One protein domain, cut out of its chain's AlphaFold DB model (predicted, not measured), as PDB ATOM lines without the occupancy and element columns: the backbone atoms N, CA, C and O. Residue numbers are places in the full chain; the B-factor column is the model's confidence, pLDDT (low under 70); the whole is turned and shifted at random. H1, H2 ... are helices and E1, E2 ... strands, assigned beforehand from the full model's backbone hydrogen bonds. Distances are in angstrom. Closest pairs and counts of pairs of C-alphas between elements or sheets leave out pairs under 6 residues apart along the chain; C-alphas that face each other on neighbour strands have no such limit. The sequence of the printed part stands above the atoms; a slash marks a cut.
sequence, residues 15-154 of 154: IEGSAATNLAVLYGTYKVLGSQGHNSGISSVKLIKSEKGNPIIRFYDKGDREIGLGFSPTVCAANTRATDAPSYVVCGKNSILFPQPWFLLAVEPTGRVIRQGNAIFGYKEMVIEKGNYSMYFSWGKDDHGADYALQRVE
ATOM      1  N   ILE A  15     -17.082  27.440  49.093       90.69
ATOM      2  CA  ILE A  15     -16.542  28.109  47.902       90.69
ATOM      3  C   ILE A  15     -16.925  29.591  47.960       90.69
ATOM      4  O   ILE A  15     -18.102  29.935  47.878       90.69
ATOM      5  N   GLU A  16     -15.932  30.466  48.093       89.88
ATOM      6  CA  GLU A  16     -16.122  31.896  48.341       89.88
ATOM      7  C   GLU A  16     -15.888  32.751  47.088       89.88
ATOM      8  O   GLU A  16     -14.966  32.516  46.298       89.88
ATOM      9  N   GLY A  17     -16.692  33.807  46.928       85.25
ATOM     10  CA  GLY A  17     -16.516  34.801  45.866       85.25
ATOM     11  C   GLY A  17     -16.447  34.180  44.465       85.25
ATOM     12  O   GLY A  17     -17.265  33.339  44.098       85.25
ATOM     13  N   SER A  18     -15.450  34.580  43.668       87.44
ATOM     14  CA  SER A  18     -15.238  34.057  42.309       87.44
ATOM     15  C   SER A  18     -14.511  32.703  42.253       87.44
ATOM     16  O   SER A  18     -14.165  32.241  41.162       87.44
ATOM     17  N   ALA A  19     -14.298  32.023  43.392       89.19
ATOM     18  CA  ALA A  19     -13.600  30.734  43.428       89.19
ATOM     19  C   ALA A  19     -14.301  29.666  42.588       89.19
ATOM     20  O   ALA A  19     -13.621  28.883  41.931       89.19
ATOM     21  N   ALA A  20     -15.637  29.667  42.545       89.94
ATOM     22  CA  ALA A  20     -16.407  28.713  41.750       89.94
ATOM     23  C   ALA A  20     -16.055  28.794  40.254       89.94
ATOM     24  O   ALA A  20     -15.752  27.777  39.628       89.94
ATOM     25  N   THR A  21     -16.041  30.006  39.697       88.75
ATOM     26  CA  THR A  21     -15.719  30.253  38.285       88.75
ATOM     27  C   THR A  21     -14.271  29.892  37.973       88.75
ATOM     28  O   THR A  21     -14.002  29.237  36.969       88.75
ATOM     29  N   ASN A  22     -13.333  30.253  38.850       89.06
ATOM     30  CA  ASN A  22     -11.925  29.927  38.635       89.06
ATOM     31  C   ASN A  22     -11.682  28.418  38.707       89.06
ATOM     32  O   ASN A  22     -11.003  27.868  37.846       89.06
ATOM     33  N   LEU A  23     -12.264  27.735  39.700       91.75
ATOM     34  CA  LEU A  23     -12.171  26.281  39.827       91.75
ATOM     35  C   LEU A  23     -12.717  25.584  38.582       91.75
ATOM     36  O   LEU A  23     -12.076  24.660  38.095       91.75
ATOM     37  N   ALA A  24     -13.832  26.060  38.013       90.38
ATOM     38  CA  ALA A  24     -14.391  25.500  36.784       90.38
ATOM     39  C   ALA A  24     -13.382  25.489  35.619       90.38
ATOM     40  O   ALA A  24     -13.330  24.520  34.864       90.38
ATOM     41  N   VAL A  25     -12.544  26.525  35.508       89.00
ATOM     42  CA  VAL A  25     -11.481  26.610  34.492       89.00
ATOM     43  C   VAL A  25     -10.241  25.796  34.891       89.00
ATOM     44  O   VAL A  25      -9.541  25.275  34.022       89.00
ATOM     45  N   LEU A  26      -9.971  25.665  36.191       92.00
ATOM     46  CA  LEU A  26      -8.779  25.012  36.740       92.00
ATOM     47  C   LEU A  26      -8.937  23.504  36.996       92.00
ATOM     48  O   LEU A  26      -7.938  22.834  37.255       92.00
ATOM     49  N   TYR A  27     -10.134  22.924  36.928       94.44
ATOM     50  CA  TYR A  27     -10.267  21.467  36.981       94.44
ATOM     51  C   TYR A  27      -9.550  20.829  35.789       94.44
ATOM     52  O   TYR A  27      -9.747  21.255  34.654       94.44
ATOM     53  N   GLY A  28      -8.722  19.815  36.033       95.56
ATOM     54  CA  GLY A  28      -7.918  19.171  34.999       95.56
ATOM     55  C   GLY A  28      -6.807  18.271  35.537       95.56
ATOM     56  O   GLY A  28      -6.553  18.199  36.743       95.56
ATOM     57  N   THR A  29      -6.138  17.592  34.605       97.06
ATOM     58  CA  THR A  29      -4.891  16.862  34.854       97.06
ATOM     59  C   THR A  29      -3.715  17.727  34.429       97.06
ATOM     60  O   THR A  29      -3.755  18.376  33.387       97.06
ATOM     61  N   TYR A  30      -2.657  17.719  35.229       97.44
ATOM     62  CA  TYR A  30      -1.472  18.534  35.031       97.44
ATOM     63  C   TYR A  30      -0.221  17.672  35.099       97.44
ATOM     64  O   TYR A  30      -0.023  16.936  36.063       97.44
ATOM     65  N   LYS A  31       0.657  17.808  34.113       97.44
ATOM     66  CA  LYS A  31       2.022  17.296  34.170       97.44
ATOM     67  C   LYS A  31       2.901  18.284  34.932       97.44
ATOM     68  O   LYS A  31       2.846  19.485  34.674       97.44
ATOM     69  N   VAL A  32       3.741  17.777  35.829       96.06
ATOM     70  CA  VAL A  32       4.781  18.563  36.498       96.06
ATOM     71  C   VAL A  32       5.970  18.709  35.549       96.06
ATOM     72  O   VAL A  32       6.608  17.727  35.174       96.06
ATOM     73  N   LEU A  33       6.262  19.946  35.150       95.12
ATOM     74  CA  LEU A  33       7.427  20.299  34.332       95.12
ATOM     75  C   LEU A  33       8.664  20.571  35.191       95.12
ATOM     76  O   LEU A  33       9.793  20.321  34.776       95.12
ATOM     77  N   GLY A  34       8.444  21.070  36.403       92.75
ATOM     78  CA  GLY A  34       9.488  21.359  37.371       92.75
ATOM     79  C   GLY A  34       8.902  21.537  38.761       92.75
ATOM     80  O   GLY A  34       7.714  21.825  38.912       92.75
ATOM     81  N   SER A  35       9.747  21.362  39.774       91.62
ATOM     82  CA  SER A  35       9.377  21.589  41.167       91.62
ATOM     83  C   SER A  35      10.528  22.186  41.974       91.62
ATOM     84  O   SER A  35      11.703  21.869  41.738       91.62
ATOM     85  N   GLN A  36      10.188  22.980  42.980       89.44
ATOM     86  CA  GLN A  36      11.093  23.483  44.014       89.44
ATOM     87  C   GLN A  36      10.480  23.236  45.397       89.44
ATOM     88  O   GLN A  36       9.263  23.175  45.517       89.44
ATOM     89  N   GLY A  37      11.303  23.078  46.435       83.81
ATOM     90  CA  GLY A  37      10.852  22.691  47.775       83.81
ATOM     91  C   GLY A  37      10.811  21.178  48.021       83.81
ATOM     92  O   GLY A  37      11.503  20.395  47.363       83.81
ATOM     93  N   HIS A  38      10.035  20.773  49.025       77.25
ATOM     94  CA  HIS A  38       9.921  19.369  49.429       77.25
ATOM     95  C   HIS A  38       9.116  18.563  48.389       77.25
ATOM     96  O   HIS A  38       8.365  19.123  47.606       77.25
ATOM     97  N   ASN A  39       9.246  17.234  48.350       72.38
ATOM     98  CA  ASN A  39       8.452  16.374  47.454       72.38
ATOM     99  C   ASN A  39       8.628  16.653  45.941       72.38
ATOM    100  O   ASN A  39       7.659  16.782  45.196       72.38
ATOM    101  N   SER A  40       9.873  16.645  45.452       67.69
ATOM    102  CA  SER A  40      10.201  16.723  44.012       67.69
ATOM    103  C   SER A  40       9.894  15.446  43.204       67.69
ATOM    104  O   SER A  40      10.134  15.395  41.998       67.69
ATOM    105  N   GLY A  41       9.382  14.396  43.852       84.19
ATOM    106  CA  GLY A  41       9.045  13.115  43.218       84.19
ATOM    107  C   GLY A  41       7.704  13.093  42.474       84.19
ATOM    108  O   GLY A  41       7.381  12.083  41.849       84.19
ATOM    109  N   ILE A  42       6.929  14.178  42.545       91.38
ATOM    110  CA  ILE A  42       5.611  14.293  41.909       91.38
ATOM    111  C   ILE A  42       5.784  14.500  40.404       91.38
ATOM    112  O   ILE A  42       6.532  15.375  39.971       91.38
ATOM    113  N   SER A  43       5.085  13.696  39.606       95.19
ATOM    114  CA  SER A  43       5.112  13.744  38.140       95.19
ATOM    115  C   SER A  43       3.852  14.383  37.550       95.19
ATOM    116  O   SER A  43       3.913  15.017  36.496       95.19
ATOM    117  N   SER A  44       2.713  14.232  38.227       96.00
ATOM    118  CA  SER A  44       1.441  14.799  37.805       96.00
ATOM    119  C   SER A  44       0.523  15.103  38.985       96.00
ATOM    120  O   SER A  44       0.654  14.559  40.086       96.00
ATOM    121  N   VAL A  45      -0.399  16.024  38.736       95.12
ATOM    122  CA  VAL A  45      -1.371  16.540  39.695       95.12
ATOM    123  C   VAL A  45      -2.737  16.515  39.026       95.12
ATOM    124  O   VAL A  45      -2.863  16.876  37.858       95.12
ATOM    125  N   LYS A  46      -3.776  16.106  39.748       95.62
ATOM    126  CA  LYS A  46      -5.161  16.192  39.274       95.62
ATOM    127  C   LYS A  46      -5.963  17.056  40.222       95.62
ATOM    128  O   LYS A  46      -6.003  16.760  41.411       95.62
ATOM    129  N   LEU A  47      -6.616  18.081  39.688       95.12
ATOM    130  CA  LEU A  47      -7.646  18.834  40.391       95.12
ATOM    131  C   LEU A  47      -8.990  18.445  39.782       95.12
ATOM    132  O   LEU A  47      -9.243  18.723  38.612       95.12
ATOM    133  N   ILE A  48      -9.846  17.793  40.561       94.75
ATOM    134  CA  ILE A  48     -11.143  17.282  40.105       94.75
ATOM    135  C   ILE A  48     -12.274  17.822  40.971       94.75
ATOM    136  O   ILE A  48     -12.063  18.184  42.127       94.75
ATOM    137  N   LYS A  49     -13.482  17.857  40.413       94.81
ATOM    138  CA  LYS A  49     -14.712  18.106  41.163       94.81
ATOM    139  C   LYS A  49     -15.300  16.760  41.577       94.81
ATOM    140  O   LYS A  49     -15.493  15.898  40.723       94.81
ATOM    141  N   SER A  50     -15.546  16.566  42.867       92.88
ATOM    142  CA  SER A  50     -16.217  15.372  43.376       92.88
ATOM    143  C   SER A  50     -17.684  15.333  42.941       92.88
ATOM    144  O   SER A  50     -18.247  16.342  42.511       92.88
ATOM    145  N   GLU A  51     -18.333  14.183  43.117       90.50
ATOM    146  CA  GLU A  51     -19.779  14.040  42.891       90.50
ATOM    147  C   GLU A  51     -20.606  14.961  43.801       90.50
ATOM    148  O   GLU A  51     -21.666  15.438  43.406       90.50
ATOM    149  N   LYS A  52     -20.093  15.276  44.999       89.12
ATOM    150  CA  LYS A  52     -20.699  16.240  45.933       89.12
ATOM    151  C   LYS A  52     -20.389  17.695  45.579       89.12
ATOM    152  O   LYS A  52     -20.875  18.608  46.233       89.12
ATOM    153  N   GLY A  53     -19.572  17.920  44.553       89.56
ATOM    154  CA  GLY A  53     -19.194  19.240  44.077       89.56
ATOM    155  C   GLY A  53     -17.958  19.849  44.737       89.56
ATOM    156  O   GLY A  53     -17.603  20.972  44.379       89.56
ATOM    157  N   ASN A  54     -17.281  19.125  45.632       92.25
ATOM    158  CA  ASN A  54     -16.088  19.608  46.325       92.25
ATOM    159  C   ASN A  54     -14.840  19.453  45.437       92.25
ATOM    160  O   ASN A  54     -14.687  18.430  44.763       92.25
ATOM    161  N   PRO A  55     -13.921  20.430  45.400       93.31
ATOM    162  CA  PRO A  55     -12.624  20.235  44.768       93.31
ATOM    163  C   PRO A  55     -11.818  19.163  45.513       93.31
ATOM    164  O   PRO A  55     -11.740  19.166  46.733       93.31
ATOM    165  N   ILE A  56     -11.176  18.265  44.774       93.06
ATOM    166  CA  ILE A  56     -10.229  17.284  45.303       93.06
ATOM    167  C   ILE A  56      -8.943  17.416  44.501       93.06
ATOM    168  O   ILE A  56      -8.971  17.362  43.270       93.06
ATOM    169  N   ILE A  57      -7.817  17.552  45.194       92.38
ATOM    170  CA  ILE A  57      -6.496  17.492  44.576       92.38
ATOM    171  C   ILE A  57      -5.836  16.148  44.869       92.38
ATOM    172  O   ILE A  57      -5.937  15.618  45.975       92.38
ATOM    173  N   ARG A  58      -5.175  15.583  43.862       92.56
ATOM    174  CA  ARG A  58      -4.445  14.317  43.943       92.56
ATOM    175  C   ARG A  58      -3.084  14.447  43.289       92.56
ATOM    176  O   ARG A  58      -2.921  15.194  42.326       92.56
ATOM    177  N   PHE A  59      -2.137  13.673  43.794       91.81
ATOM    178  CA  PHE A  59      -0.738  13.718  43.399       91.81
ATOM    179  C   PHE A  59      -0.271  12.331  42.986       91.81
ATOM    180  O   PHE A  59      -0.637  11.340  43.619       91.81
ATOM    181  N   TYR A  60       0.561  12.269  41.953       93.12
ATOM    182  CA  TYR A  60       1.039  11.010  41.394       93.12
ATOM    183  C   TYR A  60       2.556  11.032  41.227       93.12
ATOM    184  O   TYR A  60       3.143  12.063  40.886       93.12
ATOM    185  N   ASP A  61       3.193   9.891  41.485       92.75
ATOM    186  CA  ASP A  61       4.619   9.689  41.222       92.75
ATOM    187  C   ASP A  61       4.886   9.363  39.740       92.75
ATOM    188  O   ASP A  61       3.977   9.305  38.912       92.75
ATOM    189  N   LYS A  62       6.153   9.165  39.358       91.94
ATOM    190  CA  LYS A  62       6.528   8.831  37.966       91.94
ATOM    191  C   LYS A  62       6.020   7.466  37.474       91.94
ATOM    192  O   LYS A  62       6.140   7.194  36.287       91.94
ATOM    193  N   GLY A  63       5.525   6.612  38.366       91.62
ATOM    194  CA  GLY A  63       4.892   5.337  38.030       91.62
ATOM    195  C   GLY A  63       3.365   5.420  38.022       91.62
ATOM    196  O   GLY A  63       2.722   4.382  38.160       91.62
ATOM    197  N   ASP A  64       2.799   6.630  37.947       88.81
ATOM    198  CA  ASP A  64       1.360   6.918  37.987       88.81
ATOM    199  C   ASP A  64       0.649   6.402  39.245       88.81
ATOM    200  O   ASP A  64      -0.574   6.231  39.279       88.81
ATOM    201  N   ARG A  65       1.397   6.181  40.329       90.38
ATOM    202  CA  ARG A  65       0.814   5.767  41.604       90.38
ATOM    203  C   ARG A  65       0.402   7.000  42.381       90.38
ATOM    204  O   ARG A  65       1.211   7.905  42.587       90.38
ATOM    205  N   GLU A  66      -0.845   7.006  42.847       89.00
ATOM    206  CA  GLU A  66      -1.322   8.043  43.757       89.00
ATOM    207  C   GLU A  66      -0.514   7.958  45.057       89.00
ATOM    208  O   GLU A  66      -0.582   6.979  45.806       89.00
ATOM    209  N   ILE A  67       0.289   8.983  45.306       82.06
ATOM    210  CA  ILE A  67       0.952   9.188  46.590       82.06
ATOM    211  C   ILE A  67      -0.147   9.701  47.506       82.06
ATOM    212  O   ILE A  67      -0.727  10.727  47.179       82.06
ATOM    213  N   GLY A  68      -0.487   8.931  48.555       69.50
ATOM    214  CA  GLY A  68      -1.679   9.022  49.426       69.50
ATOM    215  C   GLY A  68      -1.886  10.356  50.150       69.50
ATOM    216  O   GLY A  68      -1.963  10.423  51.369       69.50
ATOM    217  N   LEU A  69      -1.969  11.402  49.352       65.38
ATOM    218  CA  LEU A  69      -1.939  12.823  49.633       65.38
ATOM    219  C   LEU A  69      -3.173  13.491  49.011       65.38
ATOM    220  O   LEU A  69      -3.190  14.702  48.800       65.38
ATOM    221  N   GLY A  70      -4.190  12.690  48.667       72.19
ATOM    222  CA  GLY A  70      -5.485  13.193  48.242       72.19
ATOM    223  C   GLY A  70      -5.993  14.188  49.280       72.19
ATOM    224  O   GLY A  70      -6.077  13.865  50.465       72.19
ATOM    225  N   PHE A  71      -6.299  15.403  48.840       81.56
ATOM    226  CA  PHE A  71      -6.677  16.503  49.715       81.56
ATOM    227  C   PHE A  71      -8.000  17.121  49.254       81.56
ATOM    228  O   PHE A  71      -8.179  17.441  48.079       81.56
ATOM    229  N   SER A  72      -8.925  17.272  50.203       86.94
ATOM    230  CA  SER A  72     -10.206  17.962  50.036       86.94
ATOM    231  C   SER A  72     -10.179  19.214  50.921       86.94
ATOM    232  O   SER A  72     -10.262  19.076  52.143       86.94
ATOM    233  N   PRO A  73     -10.009  20.425  50.363       88.31
ATOM    234  CA  PRO A  73      -9.995  21.658  51.140       88.31
ATOM    235  C   PRO A  73     -11.362  21.931  51.763       88.31
ATOM    236  O   PRO A  73     -12.396  21.667  51.163       88.31
ATOM    237  N   THR A  74     -11.374  22.529  52.948       89.44
ATOM    238  CA  THR A  74     -12.615  22.963  53.615       89.44
ATOM    239  C   THR A  74     -13.096  24.333  53.145       89.44
ATOM    240  O   THR A  74     -14.277  24.641  53.248       89.44
ATOM    241  N   VAL A  75     -12.198  25.159  52.603       90.50
ATOM    242  CA  VAL A  75     -12.505  26.493  52.069       90.50
ATOM    243  C   VAL A  75     -11.700  26.716  50.798       90.50
ATOM    244  O   VAL A  75     -10.521  26.362  50.758       90.50
ATOM    245  N   CYS A  76     -12.309  27.323  49.785       91.44
ATOM    246  CA  CYS A  76     -11.633  27.826  48.598       91.44
ATOM    247  C   CYS A  76     -12.059  29.265  48.325       91.44
ATOM    248  O   CYS A  76     -13.242  29.535  48.137       91.44
ATOM    249  N   ALA A  77     -11.083  30.161  48.226       90.00
ATOM    250  CA  ALA A  77     -11.281  31.561  47.888       90.00
ATOM    251  C   ALA A  77     -10.521  31.909  46.606       90.00
ATOM    252  O   ALA A  77      -9.431  31.394  46.334       90.00
ATOM    253  N   ALA A  78     -11.102  32.796  45.808       84.06
ATOM    254  CA  ALA A  78     -10.422  33.399  44.679       84.06
ATOM    255  C   ALA A  78      -9.774  34.701  45.114       84.06
ATOM    256  O   ALA A  78     -10.381  35.492  45.831       84.06
ATOM    257  N   ASN A  79      -8.582  34.957  44.595       71.62
ATOM    258  CA  ASN A  79      -8.013  36.290  44.616       71.62
ATOM    259  C   ASN A  79      -7.680  36.707  43.189       71.62
ATOM    260  O   ASN A  79      -7.106  35.953  42.397       71.62
ATOM    261  N   THR A  80      -8.036  37.940  42.868       62.09
ATOM    262  CA  THR A  80      -7.566  38.620  41.669       62.09
ATOM    263  C   THR A  80      -6.134  39.077  41.918       62.09
ATOM    264  O   THR A  80      -5.845  39.696  42.946       62.09
ATOM    265  N   ARG A  81      -5.207  38.778  41.002       59.38
ATOM    266  CA  ARG A  81      -3.937  39.517  40.993       59.38
ATOM    267  C   ARG A  81      -4.254  40.973  40.628       59.38
ATOM    268  O   ARG A  81      -5.217  41.234  39.920       59.38
ATOM    269  N   ALA A  82      -3.469  41.920  41.143       50.22
ATOM    270  CA  ALA A  82      -3.671  43.358  40.909       50.22
ATOM    271  C   ALA A  82      -3.480  43.786  39.437       50.22
ATOM    272  O   ALA A  82      -3.720  44.934  39.084       50.22
ATOM    273  N   THR A  83      -3.028  42.869  38.589       48.84
ATOM    274  CA  THR A  83      -2.917  43.007  37.140       48.84
ATOM    275  C   THR A  83      -3.829  41.961  36.507       48.84
ATOM    276  O   THR A  83      -4.035  40.921  37.131       48.84
ATOM    277  N   ASP A  84      -4.354  42.214  35.302       46.62
ATOM    278  CA  ASP A  84      -5.350  41.424  34.539       46.62
ATOM    279  C   ASP A  84      -4.954  39.964  34.193       46.62
ATOM    280  O   ASP A  84      -5.366  39.387  33.186       46.62
ATOM    281  N   ALA A  85      -4.116  39.339  35.013       48.12
ATOM    282  CA  ALA A  85      -3.843  37.926  35.009       48.12
ATOM    283  C   ALA A  85      -5.032  37.142  35.591       48.12
ATOM    284  O   ALA A  85      -5.656  37.583  36.561       48.12
ATOM    285  N   PRO A  86      -5.334  35.959  35.032       52.72
ATOM    286  CA  PRO A  86      -6.404  35.110  35.505       52.72
ATOM    287  C   PRO A  86      -6.260  34.848  37.003       52.72
ATOM    288  O   PRO A  86      -5.192  34.524  37.530       52.72
ATOM    289  N   SER A  87      -7.388  35.038  37.668       71.19
ATOM    290  CA  SER A  87      -7.623  34.826  39.081       71.19
ATOM    291  C   SER A  87      -7.048  33.484  39.554       71.19
ATOM    292  O   SER A  87      -7.260  32.445  38.926       71.19
ATOM    293  N   TYR A  88      -6.333  33.492  40.677       85.94
ATOM    294  CA  TYR A  88      -5.854  32.261  41.306       85.94
ATOM    295  C   TYR A  88      -6.854  31.782  42.352       85.94
ATOM    296  O   TYR A  88      -7.638  32.568  42.891       85.94
ATOM    297  N   VAL A  89      -6.826  30.484  42.642       90.62
ATOM    298  CA  VAL A  89      -7.579  29.902  43.758       90.62
ATOM    299  C   VAL A  89      -6.623  29.560  44.881       90.62
ATOM    300  O   VAL A  89      -5.544  29.025  44.633       90.62
ATOM    301  N   VAL A  90      -7.023  29.871  46.109       91.25
ATOM    302  CA  VAL A  90      -6.379  29.387  47.327       91.25
ATOM    303  C   VAL A  90      -7.377  28.508  48.050       91.25
ATOM    304  O   VAL A  90      -8.484  28.941  48.350       91.25
ATOM    305  N   CYS A  91      -6.979  27.278  48.332       89.88
ATOM    306  CA  CYS A  91      -7.841  26.262  48.906       89.88
ATOM    307  C   CYS A  91      -7.175  25.636  50.131       89.88
ATOM    308  O   CYS A  91      -6.009  25.261  50.066       89.88
ATOM    309  N   GLY A  92      -7.906  25.506  51.239       87.88
ATOM    310  CA  GLY A  92      -7.431  24.899  52.489       87.88
ATOM    311  C   GLY A  92      -6.792  25.862  53.488       87.88
ATOM    312  O   GLY A  92      -6.587  25.496  54.641       87.88
ATOM    313  N   LYS A  93      -6.499  27.103  53.084       77.56
ATOM    314  CA  LYS A  93      -5.842  28.101  53.936       77.56
ATOM    315  C   LYS A  93      -6.856  28.758  54.876       77.56
ATOM    316  O   LYS A  93      -7.326  29.856  54.603       77.56
ATOM    317  N   ASN A  94      -7.224  28.070  55.956       64.19
ATOM    318  CA  ASN A  94      -8.316  28.491  56.843       64.19
ATOM    319  C   ASN A  94      -7.872  28.998  58.231       64.19
ATOM    320  O   ASN A  94      -8.679  29.621  58.915       64.19
ATOM    321  N   SER A  95      -6.619  28.792  58.663       56.31
ATOM    322  CA  SER A  95      -6.089  29.368  59.912       56.31
ATOM    323  C   SER A  95      -4.581  29.145  60.076       56.31
ATOM    324  O   SER A  95      -4.066  28.091  59.716       56.31
ATOM    325  N   ILE A  96      -3.879  30.098  60.705       57.84
ATOM    326  CA  ILE A  96      -2.476  29.936  61.146       57.84
ATOM    327  C   ILE A  96      -2.376  28.938  62.323       57.84
ATOM    328  O   ILE A  96      -1.347  28.301  62.522       57.84
ATOM    329  N   LEU A  97      -3.452  28.774  63.106       50.72
ATOM    330  CA  LEU A  97      -3.451  27.989  64.349       50.72
ATOM    331  C   LEU A  97      -3.584  26.473  64.115       50.72
ATOM    332  O   LEU A  97      -3.048  25.677  64.892       50.72
ATOM    333  N   PHE A  98      -4.254  26.073  63.032       55.69
ATOM    334  CA  PHE A  98      -4.443  24.678  62.629       55.69
ATOM    335  C   PHE A  98      -3.980  24.512  61.188       55.69
ATOM    336  O   PHE A  98      -4.768  24.685  60.262       55.69
ATOM    337  N   PRO A  99      -2.701  24.200  60.987       63.28
ATOM    338  CA  PRO A  99      -2.127  24.127  59.662       63.28
ATOM    339  C   PRO A  99      -2.613  22.853  58.990       63.28
ATOM    340  O   PRO A  99      -2.113  21.750  59.217       63.28
ATOM    341  N   GLN A 100      -3.660  23.029  58.205       76.19
ATOM    342  CA  GLN A 100      -4.141  22.037  57.269       76.19
ATOM    343  C   GLN A 100      -3.322  22.146  55.984       76.19
ATOM    344  O   GLN A 100      -2.766  23.214  55.694       76.19
ATOM    345  N   PRO A 101      -3.239  21.064  55.196       84.31
ATOM    346  CA  PRO A 101      -2.722  21.180  53.851       84.31
ATOM    347  C   PRO A 101      -3.498  22.254  53.090       84.31
ATOM    348  O   PRO A 101      -4.703  22.430  53.286       84.31
ATOM    349  N   TRP A 102      -2.806  23.001  52.244       88.38
ATOM    350  CA  TRP A 102      -3.439  24.011  51.413       88.38
ATOM    351  C   TRP A 102      -2.676  24.168  50.110       88.38
ATOM    352  O   TRP A 102      -1.489  23.854  50.022       88.38
ATOM    353  N   PHE A 103      -3.365  24.664  49.092       90.75
ATOM    354  CA  PHE A 103      -2.747  24.946  47.810       90.75
ATOM    355  C   PHE A 103      -3.186  26.285  47.243       90.75
ATOM    356  O   PHE A 103      -4.279  26.777  47.520       90.75
ATOM    357  N   LEU A 104      -2.315  26.845  46.417       92.50
ATOM    358  CA  LEU A 104      -2.609  27.913  45.482       92.50
ATOM    359  C   LEU A 104      -2.429  27.351  44.080       92.50
ATOM    360  O   LEU A 104      -1.371  26.802  43.799       92.50
ATOM    361  N   LEU A 105      -3.414  27.520  43.202       93.81
ATOM    362  CA  LEU A 105      -3.302  27.162  41.787       93.81
ATOM    363  C   LEU A 105      -3.677  28.364  40.921       93.81
ATOM    364  O   LEU A 105      -4.694  29.022  41.154       93.81
ATOM    365  N   ALA A 106      -2.845  28.648  39.926       91.75
ATOM    366  CA  ALA A 106      -3.022  29.765  39.012       91.75
ATOM    367  C   ALA A 106      -2.587  29.378  37.601       91.75
ATOM    368  O   ALA A 106      -1.644  28.609  37.430       91.75
ATOM    369  N   VAL A 107      -3.229  29.965  36.599       90.81
ATOM    370  CA  VAL A 107      -2.675  30.075  35.243       90.81
ATOM    371  C   VAL A 107      -1.774  31.313  35.179       90.81
ATOM    372  O   VAL A 107      -2.083  32.349  35.762       90.81
ATOM    373  N   GLU A 108      -0.640  31.201  34.494       91.31
ATOM    374  CA  GLU A 108       0.387  32.238  34.371       91.31
ATOM    375  C   GLU A 108       0.388  32.797  32.931       91.31
ATOM    376  O   GLU A 108       1.120  32.321  32.059       91.31
ATOM    377  N   PRO A 109      -0.426  33.824  32.628       87.31
ATOM    378  CA  PRO A 109      -0.721  34.273  31.259       87.31
ATOM    379  C   PRO A 109       0.456  34.968  30.575       87.31
ATOM    380  O   PRO A 109       0.435  35.153  29.362       87.31
ATOM    381  N   THR A 110       1.451  35.394  31.350       88.94
ATOM    382  CA  THR A 110       2.685  36.054  30.906       88.94
ATOM    383  C   THR A 110       3.914  35.190  31.170       88.94
ATOM    384  O   THR A 110       5.026  35.599  30.852       88.94
ATOM    385  N   GLY A 111       3.725  34.008  31.761       90.25
ATOM    386  CA  GLY A 111       4.794  33.235  32.373       90.25
ATOM    387  C   GLY A 111       5.249  33.838  33.702       90.25
ATOM    388  O   GLY A 111       4.847  34.942  34.088       90.25
ATOM    389  N   ARG A 112       6.080  33.086  34.423       89.12
ATOM    390  CA  ARG A 112       6.609  33.451  35.739       89.12
ATOM    391  C   ARG A 112       7.933  32.742  35.997       89.12
ATOM    392  O   ARG A 112       8.119  31.602  35.591       89.12
ATOM    393  N   VAL A 113       8.836  33.392  36.725       90.44
ATOM    394  CA  VAL A 113      10.050  32.756  37.252       90.44
ATOM    395  C   VAL A 113       9.944  32.696  38.769       90.44
ATOM    396  O   VAL A 113       9.717  33.716  39.419       90.44
ATOM    397  N   ILE A 114      10.089  31.499  39.328       86.88
ATOM    398  CA  ILE A 114      10.180  31.279  40.772       86.88
ATOM    399  C   ILE A 114      11.653  31.077  41.118       86.88
ATOM    400  O   ILE A 114      12.341  30.262  40.501       86.88
ATOM    401  N   ARG A 115      12.143  31.859  42.083       85.88
ATOM    402  CA  ARG A 115      13.518  31.801  42.583       85.88
ATOM    403  C   ARG A 115      13.497  31.335  44.031       85.88
ATOM    404  O   ARG A 115      12.914  32.014  44.871       85.88
ATOM    405  N   GLN A 116      14.167  30.225  44.317       79.25
ATOM    406  CA  GLN A 116      14.343  29.710  45.674       79.25
ATOM    407  C   GLN A 116      15.831  29.508  45.960       79.25
ATOM    408  O   GLN A 116      16.589  29.064  45.098       79.25
ATOM    409  N   GLY A 117      16.253  29.853  47.171       76.75
ATOM    410  CA  GLY A 117      17.651  29.813  47.591       76.75
ATOM    411  C   GLY A 117      18.032  31.079  48.343       76.75
ATOM    412  O   GLY A 117      17.170  31.849  48.766       76.75
ATOM    413  N   ASN A 118      19.330  31.291  48.523       78.75
ATOM    414  CA  ASN A 118      19.851  32.498  49.150       78.75
ATOM    415  C   ASN A 118      21.201  32.889  48.540       78.75
ATOM    416  O   ASN A 118      21.795  32.140  47.766       78.75
ATOM    417  N   ALA A 119      21.694  34.072  48.909       79.81
ATOM    418  CA  ALA A 119      22.943  34.614  48.380       79.81
ATOM    419  C   ALA A 119      24.183  33.740  48.665       79.81
ATOM    420  O   ALA A 119      25.183  33.886  47.972       79.81
ATOM    421  N   ILE A 120      24.124  32.844  49.657       77.00
ATOM    422  CA  ILE A 120      25.252  32.003  50.081       77.00
ATOM    423  C   ILE A 120      25.300  30.695  49.278       77.00
ATOM    424  O   ILE A 120      26.373  30.275  48.859       77.00
ATOM    425  N   PHE A 121      24.148  30.061  49.033       75.50
ATOM    426  CA  PHE A 121      24.064  28.760  48.349       75.50
ATOM    427  C   PHE A 121      23.621  28.852  46.881       75.50
ATOM    428  O   PHE A 121      23.489  27.830  46.207       75.50
ATOM    429  N   GLY A 122      23.406  30.068  46.379       79.56
ATOM    430  CA  GLY A 122      22.901  30.318  45.035       79.56
ATOM    431  C   GLY A 122      21.381  30.193  44.945       79.56
ATOM    432  O   GLY A 122      20.706  29.650  45.825       79.56
ATOM    433  N   TYR A 123      20.831  30.734  43.859       81.94
ATOM    434  CA  TYR A 123      19.407  30.650  43.556       81.94
ATOM    435  C   TYR A 123      19.165  29.566  42.515       81.94
ATOM    436  O   TYR A 123      19.819  29.536  41.473       81.94
ATOM    437  N   LYS A 124      18.182  28.706  42.774       84.50
ATOM    438  CA  LYS A 124      17.605  27.830  41.763       84.50
ATOM    439  C   LYS A 124      16.398  28.527  41.153       84.50
ATOM    440  O   LYS A 124      15.505  28.985  41.869       84.50
ATOM    441  N   GLU A 125      16.354  28.577  39.829       90.56
ATOM    442  CA  GLU A 125      15.210  29.107  39.094       90.56
ATOM    443  C   GLU A 125      14.308  27.973  38.607       90.56
ATOM    444  O   GLU A 125      14.764  26.885  38.250       90.56
ATOM    445  N   MET A 126      13.007  28.224  38.625       92.00
ATOM    446  CA  MET A 126      12.005  27.414  37.957       92.00
ATOM    447  C   MET A 126      11.189  28.341  37.075       92.00
ATOM    448  O   MET A 126      10.558  29.284  37.557       92.00
ATOM    449  N   VAL A 127      11.235  28.074  35.775       93.12
ATOM    450  CA  VAL A 127      10.523  28.855  34.771       93.12
ATOM    451  C   VAL A 127       9.170  28.206  34.519       93.12
ATOM    452  O   VAL A 127       9.079  27.012  34.249       93.12
ATOM    453  N   ILE A 128       8.119  29.010  34.615       94.00
ATOM    454  CA  ILE A 128       6.760  28.671  34.212       94.00
ATOM    455  C   ILE A 128       6.499  29.449  32.931       94.00
ATOM    456  O   ILE A 128       6.459  30.681  32.939       94.00
ATOM    457  N   GLU A 129       6.370  28.736  31.819       94.62
ATOM    458  CA  GLU A 129       6.145  29.366  30.520       94.62
ATOM    459  C   GLU A 129       4.777  30.057  30.447       94.62
ATOM    460  O   GLU A 129       3.859  29.797  31.230       94.62
ATOM    461  N   LYS A 130       4.635  30.954  29.474       92.44
ATOM    462  CA  LYS A 130       3.386  31.662  29.208       92.44
ATOM    463  C   LYS A 130       2.238  30.683  28.936       92.44
ATOM    464  O   LYS A 130       2.350  29.837  28.059       92.44
ATOM    465  N   GLY A 131       1.123  30.846  29.644       90.69
ATOM    466  CA  GLY A 131      -0.074  30.011  29.503       90.69
ATOM    467  C   GLY A 131      -0.036  28.714  30.317       90.69
ATOM    468  O   GLY A 131      -1.072  28.067  30.450       90.69
ATOM    469  N   ASN A 132       1.112  28.364  30.905       94.75
ATOM    470  CA  ASN A 132       1.211  27.256  31.850       94.75
ATOM    471  C   ASN A 132       0.686  27.658  33.233       94.75
ATOM    472  O   ASN A 132       0.236  28.781  33.462       94.75
ATOM    473  N   TYR A 133       0.717  26.712  34.163       94.62
ATOM    474  CA  TYR A 133       0.124  26.845  35.482       94.62
ATOM    475  C   TYR A 133       1.208  26.835  36.558       94.62
ATOM    476  O   TYR A 133       2.215  26.133  36.457       94.62
ATOM    477  N   SER A 134       0.993  27.615  37.611       94.19
ATOM    478  CA  SER A 134       1.784  27.560  38.836       94.19
ATOM    479  C   SER A 134       0.944  26.937  39.933       94.19
ATOM    480  O   SER A 134      -0.215  27.330  40.103       94.19
ATOM    481  N   MET A 135       1.541  26.057  40.723       93.88
ATOM    482  CA  MET A 135       0.941  25.621  41.972       93.88
ATOM    483  C   MET A 135       1.927  25.756  43.115       93.88
ATOM    484  O   MET A 135       3.064  25.323  42.985       93.88
ATOM    485  N   TYR A 136       1.469  26.284  44.240       91.62
ATOM    486  CA  TYR A 136       2.130  26.076  45.519       91.62
ATOM    487  C   TYR A 136       1.269  25.130  46.345       91.62
ATOM    488  O   TYR A 136       0.055  25.315  46.414       91.62
ATOM    489  N   PHE A 137       1.876  24.129  46.966       90.19
ATOM    490  CA  PHE A 137       1.200  23.233  47.897       90.19
ATOM    491  C   PHE A 137       1.983  23.179  49.205       90.19
ATOM    492  O   PHE A 137       3.189  22.959  49.159       90.19
ATOM    493  N   SER A 138       1.314  23.320  50.351       87.31
ATOM    494  CA  SER A 138       1.912  23.199  51.687       87.31
ATOM    495  C   SER A 138       1.341  22.002  52.440       87.31
ATOM    496  O   SER A 138       0.125  21.814  52.502       87.31
ATOM    497  N   TRP A 139       2.232  21.190  53.017       78.62
ATOM    498  CA  TRP A 139       1.914  19.999  53.802       78.62
ATOM    499  C   TRP A 139       1.944  20.330  55.310       78.62
ATOM    500  O   TRP A 139       2.877  19.964  56.017       78.62
ATOM    501  N   GLY A 140       0.926  21.019  55.834       68.69
ATOM    502  CA  GLY A 140       0.754  21.192  57.287       68.69
ATOM    503  C   GLY A 140       1.714  22.179  57.982       68.69
ATOM    504  O   GLY A 140       2.095  23.198  57.416       68.69
ATOM    505  N   LYS A 141       2.003  21.923  59.274       57.56
ATOM    506  CA  LYS A 141       2.447  22.902  60.305       57.56
ATOM    507  C   LYS A 141       3.781  23.589  60.076       57.56
ATOM    508  O   LYS A 141       3.945  24.717  60.533       57.56
ATOM    509  N   ASP A 142       4.669  22.945  59.343       60.41
ATOM    510  CA  ASP A 142       6.059  23.382  59.230       60.41
ATOM    511  C   ASP A 142       6.353  24.057  57.883       60.41
ATOM    512  O   ASP A 142       7.507  24.196  57.492       60.41
ATOM    513  N   ASP A 143       5.298  24.447  57.154       56.59
ATOM    514  CA  ASP A 143       5.366  25.093  55.838       56.59
ATOM    515  C   ASP A 143       6.292  24.354  54.855       56.59
ATOM    516  O   ASP A 143       6.907  24.939  53.958       56.59
ATOM    517  N   HIS A 144       6.374  23.025  55.020       76.19
ATOM    518  CA  HIS A 144       6.975  22.109  54.064       76.19
ATOM    519  C   HIS A 144       6.126  22.160  52.807       76.19
ATOM    520  O   HIS A 144       5.189  21.387  52.624       76.19
ATOM    521  N   GLY A 145       6.424  23.141  51.973       84.44
ATOM    522  CA  GLY A 145       5.730  23.380  50.739       84.44
ATOM    523  C   GLY A 145       6.600  23.108  49.536       84.44
ATOM    524  O   GLY A 145       7.815  22.883  49.625       84.44
ATOM    525  N   ALA A 146       5.932  23.119  48.400       89.81
ATOM    526  CA  ALA A 146       6.548  22.929  47.116       89.81
ATOM    527  C   ALA A 146       5.858  23.791  46.071       89.81
ATOM    528  O   ALA A 146       4.627  23.825  45.990       89.81
ATOM    529  N   ASP A 147       6.676  24.456  45.268       92.69
ATOM    530  CA  ASP A 147       6.244  25.116  44.051       92.69
ATOM    531  C   ASP A 147       6.348  24.129  42.891       92.69
ATOM    532  O   ASP A 147       7.349  23.423  42.749       92.69
ATOM    533  N   TYR A 148       5.342  24.127  42.025       94.12
ATOM    534  CA  TYR A 148       5.266  23.305  40.829       94.12
ATOM    535  C   TYR A 148       4.991  24.175  39.605       94.12
ATOM    536  O   TYR A 148       4.050  24.974  39.585       94.12
ATOM    537  N   ALA A 149       5.792  23.971  38.563       95.88
ATOM    538  CA  ALA A 149       5.472  24.391  37.209       95.88
ATOM    539  C   ALA A 149       4.655  23.283  36.544       95.88
ATOM    540  O   ALA A 149       5.093  22.131  36.483       95.88
ATOM    541  N   LEU A 150       3.464  23.626  36.072       96.81
ATOM    542  CA  LEU A 150       2.458  22.677  35.620       96.81
ATOM    543  C   LEU A 150       2.032  22.969  34.180       96.81
ATOM    544  O   LEU A 150       1.808  24.118  33.808       96.81
ATOM    545  N   GLN A 151       1.841  21.916  33.393       96.94
ATOM    546  CA  GLN A 151       1.207  21.978  32.077       96.94
ATOM    547  C   GLN A 151      -0.060  21.136  32.106       96.94
ATOM    548  O   GLN A 151      -0.009  19.969  32.495       96.94
ATOM    549  N   ARG A 152      -1.196  21.708  31.704       95.94
ATOM    550  CA  ARG A 152      -2.440  20.945  31.590       95.94
ATOM    551  C   ARG A 152      -2.316  19.925  30.458       95.94
ATOM    552  O   ARG A 152      -1.822  20.258  29.385       95.94
ATOM    553  N   VAL A 153      -2.754  18.701  30.723       94.19
ATOM    554  CA  VAL A 153      -2.837  17.614  29.745       94.19
ATOM    555  C   VAL A 153      -4.317  17.403  29.436       94.19
ATOM    556  O   VAL A 153      -5.128  17.363  30.368       94.19
ATOM    557  N   GLU A 154      -4.649  17.342  28.149       75.25
ATOM    558  CA  GLU A 154      -5.998  17.021  27.658       75.25
ATOM    559  C   GLU A 154      -6.316  15.531  27.805       75.25
ATOM    560  O   GLU A 154      -5.405  14.699  27.576       75.25
TER     561      GLU A 154
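This is residues 15 to 154 of the 154 residues of an uncharacterized protein of Paraburkholderia dipogonis (UniProt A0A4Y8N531). One large antiparallel sheet of nine strands is twisted and folded back on itself into two leaves that face each other, with E1 as the hinge and an open side where its edge strands E4 and E5 stay apart; the short helix H1 caps one end of the fold. The hairpin E8 and E9 is a second small sheet, partly face to face with the large one near E1 and E11, and it runs on to the turn at Ile 120, at one end of the longest axis. The printed part has 140 residues with one named helix and eleven named strands, in the order H1 then E1 to E11; the large sheet runs E4 E3 E2 E1 E11 E10 E7 E6 E5, and the class is mostly strand. The whole is compact, with a radius of gyration of the C-alphas of 14.6 A and spans of 47 by 37 by 35 A.

Begin at the hinge, E1, residues 28 to 37, which bends by 75 degrees at residue 33. On one side of it is E2, residues 42 to 49, its partner in a hairpin, with N 30 and O 45 2.8 A apart, within hydrogen-bond range, as are the N and O pairs that follow. E3, residues 55 to 61, makes a hairpin with E2, N 58 to O 46 at 2.8 A, and E4, residues 66 to 71, one with E3, N 71 to O 57 at 2.9 A. E1 to E4 form a meander, each strand the antiparallel neighbour of the one before. On the other side of E1 look for E11, residues 145 to 153, N 33 to O 149 at 2.8 A; it bends by 54 degrees at residue 149. E10, residues 133 to 138, makes a hairpin with E11, N 148 to O 135 at 2.7 A, and its other neighbour is E7, residues 102 to 107, N 104 to O 136 at 2.8 A. Beyond lie E6, residues 88 to 91, N 91 to O 103 of E7 at 2.9 A, and E5, residues 75 to 79, N 77 to O 90 of E6 at 2.9 A; E5, E6 and E7 are a second meander of two hairpins. In this folded sheet E4, E3 and E2 face E11, E10, E7, E6 and E5, with 21 pairs of C-alphas within 11 A. Residues 15 to 16 pair parallel with residues 76 to 77 of E5. H1, residues 19 to 26, is on the sheet; its closest C-alphas to E5 are those of Ala 19 and Ala 78, 4.3 A apart, and to E2 those of Leu 26 and Leu 47, 7.3 A. Each O i to N i+4 pair in H1 is within hydrogen-bond range. E8, residues 112 to 118, and E9, residues 122 to 128, are a hairpin, N 124 to O 116 at 2.8 A; their sheet and the large one make a sandwich, two sheets face to face, with best planes 13 degrees apart. The closest C-alphas of E9 and E11 are those of Ile 128 and Ala 149, 5.4 A.

Find C-alpha 19 at (-13.600, 30.734, 43.428), where H1 begins; it is 10.0 A long. E1 runs 23.0 A from C-alpha 28 at (-7.918, 19.171, 34.999). E2 measures 20.7 A, E3 20.5 A, E8 18.9 A and E9 19.5 A, while E7 and E10 measure 17.3 A and 16.7 A. E4, E5 and E6 are the shorter strands, 11.7 A, 13.1 A and 9.9 A. E11, 23.4 A, ends at C-alpha 153, (-2.837, 17.614, 29.745).

The two C-alphas farthest apart are those of Glu 51 and Ile 120, 49.0 A. The printed part has no cut and ends at Glu 154, the chain's last residue. No link is long; E5 to E6, E6 to E7 and E10 to E11 are short but not tight. Mean pLDDT of the printed part is 84.5, and it is under 70 at residue 40, residues 68 to 69, 80 to 86, 94 to 99 and 140 to 143.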